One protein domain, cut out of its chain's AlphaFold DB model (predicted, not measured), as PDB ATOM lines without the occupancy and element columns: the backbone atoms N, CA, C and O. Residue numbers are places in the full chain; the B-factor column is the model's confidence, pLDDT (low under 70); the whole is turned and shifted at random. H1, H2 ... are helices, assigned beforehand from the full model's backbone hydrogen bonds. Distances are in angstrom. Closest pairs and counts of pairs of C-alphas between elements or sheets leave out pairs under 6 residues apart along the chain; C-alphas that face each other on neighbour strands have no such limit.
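Overview. This is residues 62 to 189 of the 413 residues of an uncharacterized protein of Planctomycetes bacterium (UniProt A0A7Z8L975). A helical hairpin, H6 and H7, covers a crossed pair of helices, H1 and H4, with H1 packed on H6 and H4 on H7; the short helices H2 and H3 sit towards one end and short H5 towards the other. Residues 93 to 99, between H2 and H3, stick out. The printed part has 128 residues with seven named helices, H1 to H7 in chain order, and no named strand: all helix. It is compact, with a radius of gyration of the C-alphas of 15.3 A, and elongated, spanning 49 by 29 by 22 A.

Arrangement. Start at H1, residues 64 to 81: its residues 73 to 80 alone touch H4, residues 112 to 126, opposite ways at a steep tilt of 43 degrees, closest at the C-alphas of Leu 73 and Ile 118, 6.0 A. Residues 66 to 71 of H1 alone touch H5, residues 131 to 136, closest at C-alphas 70 and 133, 5.0 A. H2, residues 84 to 90, touches H3, residues 100 to 108, closest at C-alphas 85 and 106, 4.6 A. The hub is H6, residues 141 to 164, which touches H1, closest at C-alphas 78 and 150, 6.6 A, and also H2, H3 and H7, residues 168 to 183. H6 and H7 are a hairpin at a shallow tilt of 17 degrees. H4 and H6 are apart. Every O i to N i+4 pair is within hydrogen-bond range in H1 to H6; in H7 10 of 12 are.

Along the chain. Find C-alpha 64 at (-34.650, 53.426, -20.314); H1 runs 26.0 A from there. H4 runs 20.9 A, H6 35.5 A, and H7 22.4 A to C-alpha 183 at (-19.741, 37.347, -27.314).

Size, cuts and confidence. The C-alphas farthest apart, of Ser 62 and Glu 96, are 52.4 A apart. The printed part has no cut, and no link is long. Look for pLDDT under 70 in 47 residues, among them 126 to 149.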
ATOM      1  N   SER A  62     -29.660  51.524 -15.810       46.69
ATOM      2  CA  SER A  62     -29.633  52.925 -15.390       46.69
ATOM      3  C   SER A  62     -30.128  53.886 -16.469       46.69
ATOM      4  O   SER A  62     -30.225  55.081 -16.203       46.69
ATOM      5  N   ALA A  63     -30.573  53.396 -17.630       56.09
ATOM      6  CA  ALA A  63     -31.305  54.213 -18.588       56.09
ATOM      7  C   ALA A  63     -32.375  53.396 -19.328       56.09
ATOM      8  O   ALA A  63     -32.091  52.344 -19.890       56.09
ATOM      9  N   ALA A  64     -33.602  53.922 -19.409       62.50
ATOM     10  CA  ALA A  64     -34.650  53.426 -20.314       62.50
ATOM     11  C   ALA A  64     -34.188  53.342 -21.789       62.50
ATOM     12  O   ALA A  64     -34.799  52.660 -22.606       62.50
ATOM     13  N   GLU A  65     -33.099  54.035 -22.113       65.06
ATOM     14  CA  GLU A  65     -32.411  54.015 -23.397       65.06
ATOM     15  C   GLU A  65     -31.806  52.643 -23.734       65.06
ATOM     16  O   GLU A  65     -31.957  52.195 -24.867       65.06
ATOM     17  N   ASP A  66     -31.212  51.932 -22.771       63.38
ATOM     18  CA  ASP A  66     -30.623  50.605 -23.020       63.38
ATOM     19  C   ASP A  66     -31.700  49.568 -23.365       63.38
ATOM     20  O   ASP A  66     -31.495  48.725 -24.237       63.38
ATOM     21  N   LEU A  67     -32.874  49.679 -22.730       62.03
ATOM     22  CA  LEU A  67     -34.051  48.862 -23.040       62.03
ATOM     23  C   LEU A  67     -34.585  49.179 -24.441       62.03
ATOM     24  O   LEU A  67     -34.733  48.288 -25.262       62.03
ATOM     25  N   ALA A  68     -34.772  50.456 -24.773       69.69
ATOM     26  CA  ALA A  68     -35.242  50.837 -26.104       69.69
ATOM     27  C   ALA A  68     -34.285  50.390 -27.228       69.69
ATOM     28  O   ALA A  68     -34.729  50.045 -28.324       69.69
ATOM     29  N   ARG A  69     -32.969  50.388 -26.973       71.69
ATOM     30  CA  ARG A  69     -31.962  49.884 -27.920       71.69
ATOM     31  C   ARG A  69     -32.027  48.369 -28.076       71.69
ATOM     32  O   ARG A  69     -31.929  47.878 -29.198       71.69
ATOM     33  N   ALA A  70     -32.225  47.657 -26.973       69.25
ATOM     34  CA  ALA A  70     -32.452  46.222 -26.954       69.25
ATOM     35  C   ALA A  70     -33.676  45.814 -27.794       69.25
ATOM     36  O   ALA A  70     -33.562  44.973 -28.688       69.25
ATOM     37  N   ASP A  71     -34.809  46.480 -27.578       69.44
ATOM     38  CA  ASP A  71     -36.065  46.234 -28.293       69.44
ATOM     39  C   ASP A  71     -35.917  46.531 -29.786       69.44
ATOM     40  O   ASP A  71     -36.408  45.791 -30.637       69.44
ATOM     41  N   ALA A  72     -35.212  47.617 -30.117       75.44
ATOM     42  CA  ALA A  72     -34.950  48.002 -31.496       75.44
ATOM     43  C   ALA A  72     -34.044  46.993 -32.216       75.44
ATOM     44  O   ALA A  72     -34.281  46.698 -33.388       75.44
ATOM     45  N   LEU A  73     -33.026  46.458 -31.530       77.69
ATOM     46  CA  LEU A  73     -32.165  45.404 -32.064       77.69
ATOM     47  C   LEU A  73     -32.971  44.130 -32.331       77.69
ATOM     48  O   LEU A  73     -32.912  43.594 -33.437       77.69
ATOM     49  N   TYR A  74     -33.764  43.697 -31.348       74.81
ATOM     50  CA  TYR A  74     -34.641  42.533 -31.465       74.81
ATOM     51  C   TYR A  74     -35.623  42.690 -32.631       74.81
ATOM     52  O   TYR A  74     -35.642  41.868 -33.543       74.81
ATOM     53  N   ALA A  75     -36.370  43.796 -32.670       78.00
ATOM     54  CA  ALA A  75     -37.345  44.061 -33.723       78.00
ATOM     55  C   ALA A  75     -36.703  44.136 -35.118       78.00
ATOM     56  O   ALA A  75     -37.307  43.703 -36.100       78.00
ATOM     57  N   ALA A  76     -35.478  44.660 -35.224       82.75
ATOM     58  CA  ALA A  76     -34.747  44.692 -36.487       82.75
ATOM     59  C   ALA A  76     -34.347  43.283 -36.954       82.75
ATOM     60  O   ALA A  76     -34.527  42.962 -38.131       82.75
ATOM     61  N   MET A  77     -33.833  42.441 -36.049       82.81
ATOM     62  CA  MET A  77     -33.489  41.046 -36.351       82.81
ATOM     63  C   MET A  77     -34.733  40.251 -36.766       82.81
ATOM     64  O   MET A  77     -34.725  39.599 -37.811       82.81
ATOM     65  N   GLU A  78     -35.815  40.385 -36.000       80.62
ATOM     66  CA  GLU A  78     -37.110  39.751 -36.245       80.62
ATOM     67  C   GLU A  78     -37.671  40.144 -37.620       80.62
ATOM     68  O   GLU A  78     -38.060  39.290 -38.419       80.62
ATOM     69  N   SER A  79     -37.679  41.447 -37.927       84.00
ATOM     70  CA  SER A  79     -38.195  41.973 -39.193       84.00
ATOM     71  C   SER A  79     -37.403  41.468 -40.395       84.00
ATOM     72  O   SER A  79     -37.986  41.223 -41.450       84.00
ATOM     73  N   LEU A  80     -36.083  41.339 -40.264       85.19
ATOM     74  CA  LEU A  80     -35.232  40.822 -41.333       85.19
ATOM     75  C   LEU A  80     -35.451  39.326 -41.546       85.19
ATOM     76  O   LEU A  80     -35.573  38.893 -42.692       85.19
ATOM     77  N   LYS A  81     -35.536  38.554 -40.459       82.56
ATOM     78  CA  LYS A  81     -35.726  37.099 -40.498       82.56
ATOM     79  C   LYS A  81     -37.046  36.701 -41.167       82.56
ATOM     80  O   LYS A  81     -37.061  35.718 -41.892       82.56
ATOM     81  N   HIS A  82     -38.109  37.480 -40.972       82.31
ATOM     82  CA  HIS A  82     -39.434  37.232 -41.563       82.31
ATOM     83  C   HIS A  82     -39.659  37.936 -42.911       82.31
ATOM     84  O   HIS A  82     -40.793  38.093 -43.365       82.31
ATOM     85  N   SER A  83     -38.593  38.419 -43.554       88.44
ATOM     86  CA  SER A  83     -38.690  38.937 -44.917       88.44
ATOM     87  C   SER A  83     -38.774  37.788 -45.927       88.44
ATOM     88  O   SER A  83     -38.133  36.756 -45.758       88.44
ATOM     89  N   ALA A  84     -39.485  37.989 -47.041       86.44
ATOM     90  CA  ALA A  84     -39.584  36.981 -48.108       86.44
ATOM     91  C   ALA A  84     -38.207  36.565 -48.675       86.44
ATOM     92  O   ALA A  84     -38.004  35.423 -49.097       86.44
ATOM     93  N   ALA A  85     -37.251  37.497 -48.664       86.12
ATOM     94  CA  ALA A  85     -35.858  37.249 -49.008       86.12
ATOM     95  C   ALA A  85     -35.193  36.295 -48.002       86.12
ATOM     96  O   ALA A  85     -34.599  35.298 -48.409       86.12
ATOM     97  N   ALA A  86     -35.336  36.550 -46.699       84.50
ATOM     98  CA  ALA A  86     -34.815  35.662 -45.664       84.50
ATOM     99  C   ALA A  86     -35.495  34.288 -45.677       84.50
ATOM    100  O   ALA A  86     -34.787  33.291 -45.594       84.50
ATOM    101  N   ASP A  87     -36.813  34.212 -45.882       83.62
ATOM    102  CA  ASP A  87     -37.527  32.937 -46.026       83.62
ATOM    103  C   ASP A  87     -36.935  32.096 -47.164       83.62
ATOM    104  O   ASP A  87     -36.688  30.902 -47.006       83.62
ATOM    105  N   THR A  88     -36.632  32.732 -48.300       82.38
ATOM    106  CA  THR A  88     -36.006  32.071 -49.456       82.38
ATOM    107  C   THR A  88     -34.586  31.587 -49.138       82.38
ATOM    108  O   THR A  88     -34.182  30.517 -49.584       82.38
ATOM    109  N   LEU A  89     -33.821  32.355 -48.357       81.56
ATOM    110  CA  LEU A  89     -32.446  32.014 -47.970       81.56
ATOM    111  C   LEU A  89     -32.369  30.952 -46.866       81.56
ATOM    112  O   LEU A  89     -31.397  30.201 -46.807       81.56
ATOM    113  N   LEU A  90     -33.366  30.908 -45.981       76.25
ATOM    114  CA  LEU A  90     -33.451  29.979 -44.853       76.25
ATOM    115  C   LEU A  90     -34.098  28.640 -45.237       76.25
ATOM    116  O   LEU A  90     -33.921  27.659 -44.512       76.25
ATOM    117  N   GLN A  91     -34.804  28.566 -46.371       72.19
ATOM    118  CA  GLN A  91     -35.297  27.308 -46.933       72.19
ATOM    119  C   GLN A  91     -34.118  26.432 -47.384       72.19
ATOM    120  O   GLN A  91     -33.486  26.645 -48.419       72.19
ATOM    121  N   TRP A  92     -33.791  25.440 -46.557       55.59
ATOM    122  CA  TRP A  92     -32.676  24.523 -46.771       55.59
ATOM    123  C   TRP A  92     -33.028  23.504 -47.862       55.59
ATOM    124  O   TRP A  92     -33.685  22.499 -47.603       55.59
ATOM    125  N   TYR A  93     -32.596  23.760 -49.096       50.66
ATOM    126  CA  TYR A  93     -32.630  22.766 -50.169       50.66
ATOM    127  C   TYR A  93     -31.319  21.963 -50.175       50.66
ATOM    128  O   TYR A  93     -30.247  22.547 -49.964       50.66
ATOM    129  N   PRO A  94     -31.349  20.643 -50.446       49.06
ATOM    130  CA  PRO A  94     -30.125  19.896 -50.693       49.06
ATOM    131  C   PRO A  94     -29.332  20.570 -51.835       49.06
ATOM    132  O   PRO A  94     -29.942  21.021 -52.808       49.06
ATOM    133  N   PRO A  95     -27.984  20.642 -51.757       50.56
ATOM    134  CA  PRO A  95     -27.138  21.470 -52.633       50.56
ATOM    135  C   PRO A  95     -27.324  21.271 -54.146       50.56
ATOM    136  O   PRO A  95     -26.882  22.103 -54.937       50.56
ATOM    137  N   GLU A  96     -27.927  20.151 -54.540       50.94
ATOM    138  CA  GLU A  96     -28.108  19.712 -55.922       50.94
ATOM    139  C   GLU A  96     -29.377  20.285 -56.586       50.94
ATOM    140  O   GLU A  96     -29.466  20.281 -57.812       50.94
ATOM    141  N   GLU A  97     -30.319  20.844 -55.813       57.97
ATOM    142  CA  GLU A  97     -31.615  21.364 -56.305       57.97
ATOM    143  C   GLU A  97     -31.740  22.897 -56.224       57.97
ATOM    144  O   GLU A  97     -32.784  23.476 -56.522       57.97
ATOM    145  N   VAL A  98     -30.666  23.576 -55.825       65.75
ATOM    146  CA  VAL A  98     -30.684  25.003 -55.491       65.75
ATOM    147  C   VAL A  98     -30.468  25.876 -56.731       65.75
ATOM    148  O   VAL A  98     -29.384  25.881 -57.324       65.75
ATOM    149  N   ASP A  99     -31.452  26.715 -57.067       78.88
ATOM    150  CA  ASP A  99     -31.250  27.815 -58.013       78.88
ATOM    151  C   ASP A  99     -30.390  28.916 -57.369       78.88
ATOM    152  O   ASP A  99     -30.866  29.800 -56.652       78.88
ATOM    153  N   ARG A 100     -29.082  28.876 -57.648       79.81
ATOM    154  CA  ARG A 100     -28.128  29.893 -57.178       79.81
ATOM    155  C   ARG A 100     -28.481  31.304 -57.648       79.81
ATOM    156  O   ARG A 100     -28.132  32.259 -56.956       79.81
ATOM    157  N   GLY A 101     -29.133  31.451 -58.802       82.12
ATOM    158  CA  GLY A 101     -29.586  32.745 -59.303       82.12
ATOM    159  C   GLY A 101     -30.678  33.328 -58.411       82.12
ATOM    160  O   GLY A 101     -30.570  34.482 -58.000       82.12
ATOM    161  N   ALA A 102     -31.659  32.505 -58.036       83.12
ATOM    162  CA  ALA A 102     -32.719  32.887 -57.106       83.12
ATOM    163  C   ALA A 102     -32.173  33.241 -55.712       83.12
ATOM    164  O   ALA A 102     -32.538  34.278 -55.167       83.12
ATOM    165  N   LEU A 103     -31.238  32.451 -55.165       84.31
ATOM    166  CA  LEU A 103     -30.609  32.770 -53.875       84.31
ATOM    167  C   LEU A 103     -29.789  34.065 -53.916       84.31
ATOM    168  O   LEU A 103     -29.809  34.844 -52.968       84.31
ATOM    169  N   THR A 104     -29.069  34.311 -55.013       85.56
ATOM    170  CA  THR A 104     -28.287  35.547 -55.171       85.56
ATOM    171  C   THR A 104     -29.205  36.765 -55.272       85.56
ATOM    172  O   THR A 104     -28.899  37.803 -54.690       85.56
ATOM    173  N   ALA A 105     -30.339  36.640 -55.970       87.19
ATOM    174  CA  ALA A 105     -31.358  37.684 -56.027       87.19
ATOM    175  C   ALA A 105     -31.978  37.939 -54.644       87.19
ATOM    176  O   ALA A 105     -32.011  39.080 -54.201       87.19
ATOM    177  N   ALA A 106     -32.352  36.881 -53.916       88.12
ATOM    178  CA  ALA A 106     -32.875  36.999 -52.556       88.12
ATOM    179  C   ALA A 106     -31.866  37.653 -51.597       88.12
ATOM    180  O   ALA A 106     -32.248  38.494 -50.792       88.12
ATOM    181  N   TYR A 107     -30.574  37.323 -51.701       89.06
ATOM    182  CA  TYR A 107     -29.527  37.999 -50.930       89.06
ATOM    183  C   TYR A 107     -29.437  39.493 -51.257       89.06
ATOM    184  O   TYR A 107     -29.324  40.293 -50.336       89.06
ATOM    185  N   ALA A 108     -29.513  39.866 -52.538       87.88
ATOM    186  CA  ALA A 108     -29.478  41.266 -52.962       87.88
ATOM    187  C   ALA A 108     -30.714  42.069 -52.516       87.88
ATOM    188  O   ALA A 108     -30.615  43.281 -52.334       87.88
ATOM    189  N   ASP A 109     -31.853  41.398 -52.333       90.19
ATOM    190  CA  ASP A 109     -33.111  41.994 -51.873       90.19
ATOM    191  C   ASP A 109     -33.206  42.109 -50.335       90.19
ATOM    192  O   ASP A 109     -34.180  42.667 -49.819       90.19
ATOM    193  N   LEU A 110     -32.221  41.603 -49.579       89.44
ATOM    194  CA  LEU A 110     -32.166  41.811 -48.130       89.44
ATOM    195  C   LEU A 110     -31.924  43.288 -47.790       89.44
ATOM    196  O   LEU A 110     -31.157  43.991 -48.448       89.44
ATOM    197  N   ASP A 111     -32.509  43.747 -46.682       91.31
ATOM    198  CA  ASP A 111     -32.265  45.094 -46.161       91.31
ATOM    199  C   ASP A 111     -30.857  45.188 -45.536       91.31
ATOM    200  O   ASP A 111     -30.637  44.963 -44.342       91.31
ATOM    201  N   HIS A 112     -29.875  45.513 -46.379       88.56
ATOM    202  CA  HIS A 112     -28.475  45.665 -45.989       88.56
ATOM    203  C   HIS A 112     -28.232  46.811 -44.998       88.56
ATOM    204  O   HIS A 112     -27.285  46.733 -44.207       88.56
ATOM    205  N   ASP A 113     -29.091  47.831 -44.981       88.56
ATOM    206  CA  ASP A 113     -28.992  48.938 -44.031       88.56
ATOM    207  C   ASP A 113     -29.430  48.488 -42.630       88.56
ATOM    208  O   ASP A 113     -28.780  48.813 -41.629       88.56
ATOM    209  N   ALA A 114     -30.493  47.683 -42.543       88.00
ATOM    210  CA  ALA A 114     -30.897  47.037 -41.297       88.00
ATOM    211  C   ALA A 114     -29.823  46.050 -40.797       88.00
ATOM    212  O   ALA A 114     -29.485  46.072 -39.612       88.00
ATOM    213  N   ILE A 115     -29.204  45.267 -41.690       88.94
ATOM    214  CA  ILE A 115     -28.086  44.367 -41.347       88.94
ATOM    215  C   ILE A 115     -26.904  45.147 -40.748       88.94
ATOM    216  O   ILE A 115     -26.364  44.764 -39.708       88.94
ATOM    217  N   ALA A 116     -26.494  46.246 -41.386       87.56
ATOM    218  CA  ALA A 116     -25.391  47.073 -40.902       87.56
ATOM    219  C   ALA A 116     -25.694  47.682 -39.523       87.56
ATOM    220  O   ALA A 116     -24.811  47.742 -38.663       87.56
ATOM    221  N   ARG A 117     -26.948  48.084 -39.288       86.75
ATOM    222  CA  ARG A 117     -27.410  48.600 -37.994       86.75
ATOM    223  C   ARG A 117     -27.348  47.544 -36.893       86.75
ATOM    224  O   ARG A 117     -26.807  47.832 -35.830       86.75
ATOM    225  N   ILE A 118     -27.852  46.336 -37.158       86.56
ATOM    226  CA  ILE A 118     -27.807  45.207 -36.214       86.56
ATOM    227  C   ILE A 118     -26.366  44.924 -35.796       86.56
ATOM    228  O   ILE A 118     -26.084  44.814 -34.606       86.56
ATOM    229  N   ARG A 119     -25.431  44.879 -36.752       86.12
ATOM    230  CA  ARG A 119     -24.008  44.701 -36.437       86.12
ATOM    231  C   ARG A 119     -23.472  45.801 -35.530       86.12
ATOM    232  O   ARG A 119     -22.797  45.488 -34.554       86.12
ATOM    233  N   GLY A 120     -23.721  47.066 -35.870       85.06
ATOM    234  CA  GLY A 120     -23.223  48.197 -35.086       85.06
ATOM    235  C   GLY A 120     -23.689  48.132 -33.633       85.06
ATOM    236  O   GLY A 120     -22.907  48.387 -32.719       85.06
ATOM    237  N   GLU A 121     -24.933  47.703 -33.417       81.50
ATOM    238  CA  GLU A 121     -25.450  47.421 -32.081       81.50
ATOM    239  C   GLU A 121     -24.744  46.215 -31.442       81.50
ATOM    240  O   GLU A 121     -24.173  46.364 -30.369       81.50
ATOM    241  N   LEU A 122     -24.652  45.056 -32.099       79.81
ATOM    242  CA  LEU A 122     -23.948  43.892 -31.533       79.81
ATOM    243  C   LEU A 122     -22.497  44.212 -31.117       79.81
ATOM    244  O   LEU A 122     -22.057  43.797 -30.046       79.81
ATOM    245  N   GLN A 123     -21.771  45.005 -31.909       80.19
ATOM    246  CA  GLN A 123     -20.417  45.466 -31.578       80.19
ATOM    247  C   GLN A 123     -20.390  46.400 -30.362       80.19
ATOM    248  O   GLN A 123     -19.527  46.263 -29.497       80.19
ATOM    249  N   ALA A 124     -21.337  47.336 -30.263       75.62
ATOM    250  CA  ALA A 124     -21.441  48.228 -29.105       75.62
ATOM    251  C   ALA A 124     -21.728  47.451 -27.807       75.62
ATOM    252  O   ALA A 124     -21.249  47.811 -26.724       75.62
ATOM    253  N   TRP A 125     -22.480  46.358 -27.919       70.00
ATOM    254  CA  TRP A 125     -22.858  45.515 -26.792       70.00
ATOM    255  C   TRP A 125     -21.806  44.458 -26.435       70.00
ATOM    256  O   TRP A 125     -21.746  44.057 -25.275       70.00
ATOM    257  N   GLN A 126     -20.910  44.086 -27.357       69.25
ATOM    258  CA  GLN A 126     -19.812  43.137 -27.112       69.25
ATOM    259  C   GLN A 126     -18.970  43.502 -25.876       69.25
ATOM    260  O   GLN A 126     -18.513  42.627 -25.144       69.25
ATOM    261  N   HIS A 127     -18.768  44.796 -25.630       57.38
ATOM    262  CA  HIS A 127     -17.988  45.292 -24.491       57.38
ATOM    263  C   HIS A 127     -18.840  45.697 -23.280       57.38
ATOM    264  O   HIS A 127     -18.292  45.924 -22.201       57.38
ATOM    265  N   SER A 128     -20.158  45.800 -23.461       53.16
ATOM    266  CA  SER A 128     -21.099  46.323 -22.462       53.16
ATOM    267  C   SER A 128     -21.925  45.220 -21.775       53.16
ATOM    268  O   SER A 128     -22.391  45.442 -20.658       53.16
ATOM    269  N   GLY A 129     -22.051  44.040 -22.405       52.00
ATOM    270  CA  GLY A 129     -22.878  42.902 -21.967       52.00
ATOM    271  C   GLY A 129     -24.367  43.060 -22.324       52.00
ATOM    272  O   GLY A 129     -24.876  44.178 -22.347       52.00
ATOM    273  N   ILE A 130     -25.088  41.957 -22.609       49.91
ATOM    274  CA  ILE A 130     -26.543  41.955 -22.928       49.91
ATOM    275  C   ILE A 130     -27.452  42.058 -21.691       49.91
ATOM    276  O   ILE A 130     -28.666  42.145 -21.855       49.91
ATOM    277  N   ALA A 131     -26.931  42.108 -20.458       45.19
ATOM    278  CA  ALA A 131     -27.733  42.112 -19.218       45.19
ATOM    279  C   ALA A 131     -29.063  42.915 -19.276       45.19
ATOM    280  O   ALA A 131     -30.082  42.435 -18.766       45.19
ATOM    281  N   PRO A 132     -29.111  44.104 -19.913       43.03
ATOM    282  CA  PRO A 132     -30.357  44.834 -20.149       43.03
ATOM    283  C   PRO A 132     -31.425  44.167 -21.040       43.03
ATOM    284  O   PRO A 132     -32.602  44.196 -20.685       43.03
ATOM    285  N   LEU A 133     -31.045  43.554 -22.163       41.16
ATOM    286  CA  LEU A 133     -31.952  42.943 -23.154       41.16
ATOM    287  C   LEU A 133     -32.597  41.665 -22.592       41.16
ATOM    288  O   LEU A 133     -33.775  41.402 -22.808       41.16
ATOM    289  N   GLN A 134     -31.842  40.895 -21.801       44.00
ATOM    290  CA  GLN A 134     -32.358  39.702 -21.126       44.00
ATOM    291  C   GLN A 134     -33.290  40.023 -19.961       44.00
ATOM    292  O   GLN A 134     -34.234  39.283 -19.737       44.00
ATOM    293  N   ARG A 135     -33.076  41.122 -19.225       46.03
ATOM    294  CA  ARG A 135     -34.031  41.564 -18.188       46.03
ATOM    295  C   ARG A 135     -35.364  42.021 -18.770       46.03
ATOM    296  O   ARG A 135     -36.375  41.938 -18.079       46.03
ATOM    297  N   TRP A 136     -35.357  42.518 -20.005       39.50
ATOM    298  CA  TRP A 136     -36.568  42.903 -20.724       39.50
ATOM    299  C   TRP A 136     -37.325  41.684 -21.264       39.50
ATOM    300  O   TRP A 136     -38.533  41.586 -21.075       39.50
ATOM    301  N   LEU A 137     -36.593  40.713 -21.822       39.12
ATOM    302  CA  LEU A 137     -37.103  39.432 -22.323       39.12
ATOM    303  C   LEU A 137     -37.149  38.321 -21.254       39.12
ATOM    304  O   LEU A 137     -37.069  37.147 -21.592       39.12
ATOM    305  N   ALA A 138     -37.191  38.624 -19.956       41.97
ATOM    306  CA  ALA A 138     -37.283  37.571 -18.935       41.97
ATOM    307  C   ALA A 138     -38.120  37.929 -17.695       41.97
ATOM    308  O   ALA A 138     -37.694  37.653 -16.570       41.97
ATOM    309  N   PRO A 139     -39.339  38.488 -17.824       44.41
ATOM    310  CA  PRO A 139     -40.336  38.292 -16.780       44.41
ATOM    311  C   PRO A 139     -40.865  36.841 -16.771       44.41
ATOM    312  O   PRO A 139     -41.403  36.404 -15.752       44.41
ATOM    313  N   SER A 140     -40.699  36.086 -17.871       47.06
ATOM    314  CA  SER A 140     -41.190  34.715 -18.051       47.06
ATOM    315  C   SER A 140     -40.204  33.809 -18.818       47.06
ATOM    316  O   SER A 140     -39.262  34.284 -19.445       47.06
ATOM    317  N   VAL A 141     -40.407  32.485 -18.763       45.34
ATOM    318  CA  VAL A 141     -39.626  31.486 -19.534       45.34
ATOM    319  C   VAL A 141     -39.861  31.624 -21.048       45.34
ATOM    320  O   VAL A 141     -38.964  31.332 -21.830       45.34
ATOM    321  N   GLU A 142     -41.040  32.097 -21.447       47.09
ATOM    322  CA  GLU A 142     -41.476  32.263 -22.840       47.09
ATOM    323  C   GLU A 142     -40.643  33.332 -23.565       47.09
ATOM    324  O   GLU A 142     -40.127  33.106 -24.657       47.09
ATOM    325  N   ASP A 143     -40.387  34.454 -22.891       52.75
ATOM    326  CA  ASP A 143     -39.592  35.558 -23.435       52.75
ATOM    327  C   ASP A 143     -38.104  35.172 -23.633       52.75
ATOM    328  O   ASP A 143     -37.446  35.613 -24.581       52.75
ATOM    329  N   VAL A 144     -37.583  34.266 -22.792       55.22
ATOM    330  CA  VAL A 144     -36.222  33.721 -22.934       55.22
ATOM    331  C   VAL A 144     -36.120  32.802 -24.152       55.22
ATOM    332  O   VAL A 144     -35.122  32.849 -24.872       55.22
ATOM    333  N   LEU A 145     -37.143  31.982 -24.404       53.59
ATOM    334  CA  LEU A 145     -37.191  31.085 -25.562       53.59
ATOM    335  C   LEU A 145     -37.322  31.863 -26.879       53.59
ATOM    336  O   LEU A 145     -36.621  31.547 -27.841       53.59
ATOM    337  N   LEU A 146     -38.112  32.940 -26.902       59.31
ATOM    338  CA  LEU A 146     -38.200  33.869 -28.037       59.31
ATOM    339  C   LEU A 146     -36.826  34.446 -28.418       59.31
ATOM    340  O   LEU A 146     -36.388  34.329 -29.563       59.31
ATOM    341  N   GLY A 147     -36.085  34.989 -27.445       62.91
ATOM    342  CA  GLY A 147     -34.743  35.531 -27.690       62.91
ATOM    343  C   GLY A 147     -33.732  34.489 -28.194       62.91
ATOM    344  O   GLY A 147     -32.837  34.811 -28.983       62.91
ATOM    345  N   ILE A 148     -33.874  33.230 -27.773       64.25
ATOM    346  CA  ILE A 148     -33.046  32.106 -28.230       64.25
ATOM    347  C   ILE A 148     -33.302  31.804 -29.719       64.25
ATOM    348  O   ILE A 148     -32.346  31.684 -30.497       64.25
ATOM    349  N   THR A 149     -34.569  31.738 -30.131       65.06
ATOM    350  CA  THR A 149     -34.968  31.464 -31.521       65.06
ATOM    351  C   THR A 149     -34.466  32.542 -32.483       65.06
ATOM    352  O   THR A 149     -33.933  32.216 -33.550       65.06
ATOM    353  N   GLU A 150     -34.522  33.818 -32.089       73.06
ATOM    354  CA  GLU A 150     -34.051  34.923 -32.933       73.06
ATOM    355  C   GLU A 150     -32.541  34.922 -33.157       73.06
ATOM    356  O   GLU A 150     -32.077  35.061 -34.295       73.06
ATOM    357  N   ARG A 151     -31.749  34.707 -32.098       77.88
ATOM    358  CA  ARG A 151     -30.282  34.634 -32.218       77.88
ATOM    359  C   ARG A 151     -29.870  33.533 -33.185       77.88
ATOM    360  O   ARG A 151     -28.987  33.726 -34.022       77.88
ATOM    361  N   ARG A 152     -30.543  32.387 -33.116       73.38
ATOM    362  CA  ARG A 152     -30.268  31.269 -34.012       73.38
ATOM    363  C   ARG A 152     -30.671  31.557 -35.452       73.38
ATOM    364  O   ARG A 152     -29.894  31.274 -36.366       73.38
ATOM    365  N   GLY A 153     -31.867  32.105 -35.660       75.50
ATOM    366  CA  GLY A 153     -32.340  32.508 -36.984       75.50
ATOM    367  C   GLY A 153     -31.360  33.475 -37.648       75.50
ATOM    368  O   GLY A 153     -30.976  33.277 -38.802       75.50
ATOM    369  N   TRP A 154     -30.854  34.446 -36.885       84.81
ATOM    370  CA  TRP A 154     -29.835  35.381 -37.355       84.81
ATOM    371  C   TRP A 154     -28.490  34.722 -37.677       84.81
ATOM    372  O   TRP A 154     -27.879  35.051 -38.696       84.81
ATOM    373  N   ALA A 155     -28.032  33.777 -36.850       83.50
ATOM    374  CA  ALA A 155     -26.804  33.027 -37.111       83.50
ATOM    375  C   ALA A 155     -26.886  32.254 -38.438       83.50
ATOM    376  O   ALA A 155     -25.967  32.330 -39.252       83.50
ATOM    377  N   ARG A 156     -28.013  31.578 -38.695       82.81
ATOM    378  CA  ARG A 156     -28.258  30.847 -39.951       82.81
ATOM    379  C   ARG A 156     -28.370  31.773 -41.153       82.81
ATOM    380  O   ARG A 156     -27.774  31.503 -42.193       82.81
ATOM    381  N   LEU A 157     -29.088  32.888 -41.015       85.00
ATOM    382  CA  LEU A 157     -29.170  33.892 -42.074       85.00
ATOM    383  C   LEU A 157     -27.775  34.445 -42.399       85.00
ATOM    384  O   LEU A 157     -27.426  34.607 -43.564       85.00
ATOM    385  N   SER A 158     -26.948  34.685 -41.384       88.69
ATOM    386  CA  SER A 158     -25.571  35.160 -41.550       88.69
ATOM    387  C   SER A 158     -24.654  34.107 -42.185       88.69
ATOM    388  O   SER A 158     -23.837  34.454 -43.035       88.69
ATOM    389  N   GLU A 159     -24.833  32.820 -41.878       86.81
ATOM    390  CA  GLU A 159     -24.155  31.718 -42.578       86.81
ATOM    391  C   GLU A 159     -24.538  31.677 -44.068       86.81
ATOM    392  O   GLU A 159     -23.668  31.621 -44.941       86.81
ATOM    393  N   ALA A 160     -25.836  31.773 -44.381       84.94
ATOM    394  CA  ALA A 160     -26.322  31.820 -45.760       84.94
ATOM    395  C   ALA A 160     -25.742  33.028 -46.519       84.94
ATOM    396  O   ALA A 160     -25.238  32.884 -47.637       84.94
ATOM    397  N   ARG A 161     -25.716  34.203 -45.875       89.06
ATOM    398  CA  ARG A 161     -25.061  35.415 -46.394       89.06
ATOM    399  C   ARG A 161     -23.573  35.181 -46.657       89.06
ATOM    400  O   ARG A 161     -23.087  35.565 -47.714       89.06
ATOM    401  N   ALA A 162     -22.845  34.525 -45.750       87.62
ATOM    402  CA  ALA A 162     -21.421  34.231 -45.930       87.62
ATOM    403  C   ALA A 162     -21.161  33.351 -47.170       87.62
ATOM    404  O   ALA A 162     -20.251  33.627 -47.960       87.62
ATOM    405  N   ARG A 163     -21.997  32.332 -47.393       84.75
ATOM    406  CA  ARG A 163     -21.889  31.439 -48.560       84.75
ATOM    407  C   ARG A 163     -22.168  32.146 -49.888       84.75
ATOM    408  O   ARG A 163     -21.538  31.816 -50.892       84.75
ATOM    409  N   LEU A 164     -23.088  33.110 -49.892       84.81
ATOM    410  CA  LEU A 164     -23.493  33.867 -51.084       84.81
ATOM    411  C   LEU A 164     -22.674  35.147 -51.310       84.81
ATOM    412  O   LEU A 164     -22.705  35.703 -52.408       84.81
ATOM    413  N   ALA A 165     -21.928  35.605 -50.300       83.06
ATOM    414  CA  ALA A 165     -21.129  36.821 -50.364       83.06
ATOM    415  C   ALA A 165     -20.144  36.803 -51.542       83.06
ATOM    416  O   ALA A 165     -19.374  35.851 -51.743       83.06
ATOM    417  N   LEU A 166     -20.152  37.908 -52.291       79.06
ATOM    418  CA  LEU A 166     -19.374  38.083 -53.515       79.06
ATOM    419  C   LEU A 166     -17.910  38.416 -53.219       79.06
ATOM    420  O   LEU A 166     -17.034  38.116 -54.033       79.06
ATOM    421  N   THR A 167     -17.632  39.006 -52.052       87.25
ATOM    422  CA  THR A 167     -16.280  39.387 -51.636       87.25
ATOM    423  C   THR A 167     -15.828  38.671 -50.355       87.25
ATOM    424  O   THR A 167     -16.647  38.368 -49.483       87.25
ATOM    425  N   PRO A 168     -14.510  38.435 -50.178       85.38
ATOM    426  CA  PRO A 168     -13.970  37.894 -48.928       85.38
ATOM    427  C   PRO A 168     -14.273  38.766 -47.701       85.38
ATOM    428  O   PRO A 168     -14.474  38.242 -46.612       85.38
ATOM    429  N   SER A 169     -14.328  40.091 -47.875       86.31
ATOM    430  CA  SER A 169     -14.624  41.027 -46.785       86.31
ATOM    431  C   SER A 169     -16.066  40.891 -46.304       86.31
ATOM    432  O   SER A 169     -16.280  40.689 -45.114       86.31
ATOM    433  N   GLU A 170     -17.055  40.900 -47.203       87.00
ATOM    434  CA  GLU A 170     -18.463  40.680 -46.832       87.00
ATOM    435  C   GLU A 170     -18.668  39.319 -46.173       87.00
ATOM    436  O   GLU A 170     -19.411  39.207 -45.197       87.00
ATOM    437  N   ARG A 171     -17.964  38.296 -46.668       88.56
ATOM    438  CA  ARG A 171     -18.002  36.957 -46.090       88.56
ATOM    439  C   ARG A 171     -17.465  36.925 -44.664       88.56
ATOM    440  O   ARG A 171     -18.150  36.423 -43.779       88.56
ATOM    441  N   ALA A 172     -16.272  37.474 -44.441       85.81
ATOM    442  CA  ALA A 172     -15.693  37.584 -43.105       85.81
ATOM    443  C   ALA A 172     -16.632  38.342 -42.174       85.81
ATOM    444  O   ALA A 172     -16.909  37.898 -41.070       85.81
ATOM    445  N   THR A 173     -17.206  39.429 -42.676       87.19
ATOM    446  CA  THR A 173     -18.129  40.251 -41.914       87.19
ATOM    447  C   THR A 173     -19.386  39.471 -41.496       87.19
ATOM    448  O   THR A 173     -19.819  39.567 -40.351       87.19
ATOM    449  N   ALA A 174     -19.955  38.653 -42.386       87.38
ATOM    450  CA  ALA A 174     -21.087  37.792 -42.058       87.38
ATOM    451  C   ALA A 174     -20.723  36.688 -41.044       87.38
ATOM    452  O   ALA A 174     -21.527  36.388 -40.172       87.38
ATOM    453  N   ILE A 175     -19.511  36.123 -41.100       86.25
ATOM    454  CA  ILE A 175     -19.025  35.151 -40.101       86.25
ATOM    455  C   ILE A 175     -18.808  35.830 -38.739       86.25
ATOM    456  O   ILE A 175     -19.184  35.283 -37.702       86.25
ATOM    457  N   THR A 176     -18.258  37.044 -38.734       84.75
ATOM    458  CA  THR A 176     -18.073  37.859 -37.529       84.75
ATOM    459  C   THR A 176     -19.407  38.213 -36.870       84.75
ATOM    460  O   THR A 176     -19.488  38.175 -35.646       84.75
ATOM    461  N   ASP A 177     -20.475  38.468 -37.642       85.62
ATOM    462  CA  ASP A 177     -21.831  38.666 -37.095       85.62
ATOM    463  C   ASP A 177     -22.269  37.474 -36.219       85.62
ATOM    464  O   ASP A 177     -22.880  37.666 -35.168       85.62
ATOM    465  N   ILE A 178     -21.919  36.245 -36.621       85.38
ATOM    466  CA  ILE A 178     -22.240  35.013 -35.883       85.38
ATOM    467  C   ILE A 178     -21.424  34.929 -34.586       85.38
ATOM    468  O   ILE A 178     -21.965  34.585 -33.539       85.38
ATOM    469  N   ALA A 179     -20.135  35.280 -34.629       79.44
ATOM    470  CA  ALA A 179     -19.281  35.305 -33.438       79.44
ATOM    471  C   ALA A 179     -19.718  36.387 -32.434       79.44
ATOM    472  O   ALA A 179     -19.725  36.152 -31.226       79.44
ATOM    473  N   LEU A 180     -20.139  37.557 -32.922       78.94
ATOM    474  CA  LEU A 180     -20.664  38.632 -32.081       78.94
ATOM    475  C   LEU A 180     -21.914  38.188 -31.317       78.94
ATOM    476  O   LEU A 180     -22.038  38.508 -30.142       78.94
ATOM    477  N   LEU A 181     -22.801  37.384 -31.915       77.12
ATOM    478  CA  LEU A 181     -23.947  36.830 -31.183       77.12
ATOM    479  C   LEU A 181     -23.537  36.035 -29.933       77.12
ATOM    480  O   LEU A 181     -24.284  36.042 -28.956       77.12
ATOM    481  N   LEU A 182     -22.393  35.346 -29.965       71.88
ATOM    482  CA  LEU A 182     -21.876  34.557 -28.840       71.88
ATOM    483  C   LEU A 182     -21.233  35.443 -27.777       71.88
ATOM    484  O   LEU A 182     -21.458  35.247 -26.587       71.88
ATOM    485  N   ALA A 183     -20.471  36.448 -28.208       67.69
ATOM    486  CA  ALA A 183     -19.741  37.347 -27.314       67.69
ATOM    487  C   ALA A 183     -20.647  38.280 -26.503       67.69
ATOM    488  O   ALA A 183     -20.239  38.826 -25.480       67.69
ATOM    489  N   VAL A 184     -21.866  38.490 -26.983       62.28
ATOM    490  CA  VAL A 184     -22.815  39.435 -26.401       62.28
ATOM    491  C   VAL A 184     -23.558  38.675 -25.249       62.28
ATOM    492  O   VAL A 184     -24.075  39.286 -24.322       62.28
ATOM    493  N   HIS A 185     -23.511  37.335 -25.174       57.69
ATOM    494  CA  HIS A 185     -24.292  36.538 -24.214       57.69
ATOM    495  C   HIS A 185     -23.897  36.648 -22.726       57.69
ATOM    496  O   HIS A 185     -22.728  36.727 -22.356       57.69
ATOM    497  N   GLU A 186     -24.910  36.554 -21.865       51.06
ATOM    498  CA  GLU A 186     -24.831  36.512 -20.405       51.06
ATOM    499  C   GLU A 186     -25.832  35.420 -19.937       51.06
ATOM    500  O   GLU A 186     -27.011  35.515 -20.227       51.06
ATOM    501  N   GLU A 187     -25.418  34.290 -19.348       54.22
ATOM    502  CA  GLU A 187     -26.312  33.106 -19.220       54.22
ATOM    503  C   GLU A 187     -27.145  33.003 -17.932       54.22
ATOM    504  O   GLU A 187     -26.569  32.972 -16.839       54.22
ATOM    505  N   PRO A 188     -28.468  32.736 -18.047       49.03
ATOM    506  CA  PRO A 188     -29.254  32.185 -16.944       49.03
ATOM    507  C   PRO A 188     -29.668  30.696 -17.079       49.03
ATOM    508  O   PRO A 188     -30.068  30.134 -16.061       49.03
ATOM    509  N   LEU A 189     -29.605  30.025 -18.252       53.19
ATOM    510  CA  LEU A 189     -30.197  28.674 -18.462       53.19
ATOM    511  C   LEU A 189     -29.386  27.716 -19.371       53.19
ATOM    512  O   LEU A 189     -28.876  28.110 -20.412       53.19
TER     513      LEU A 189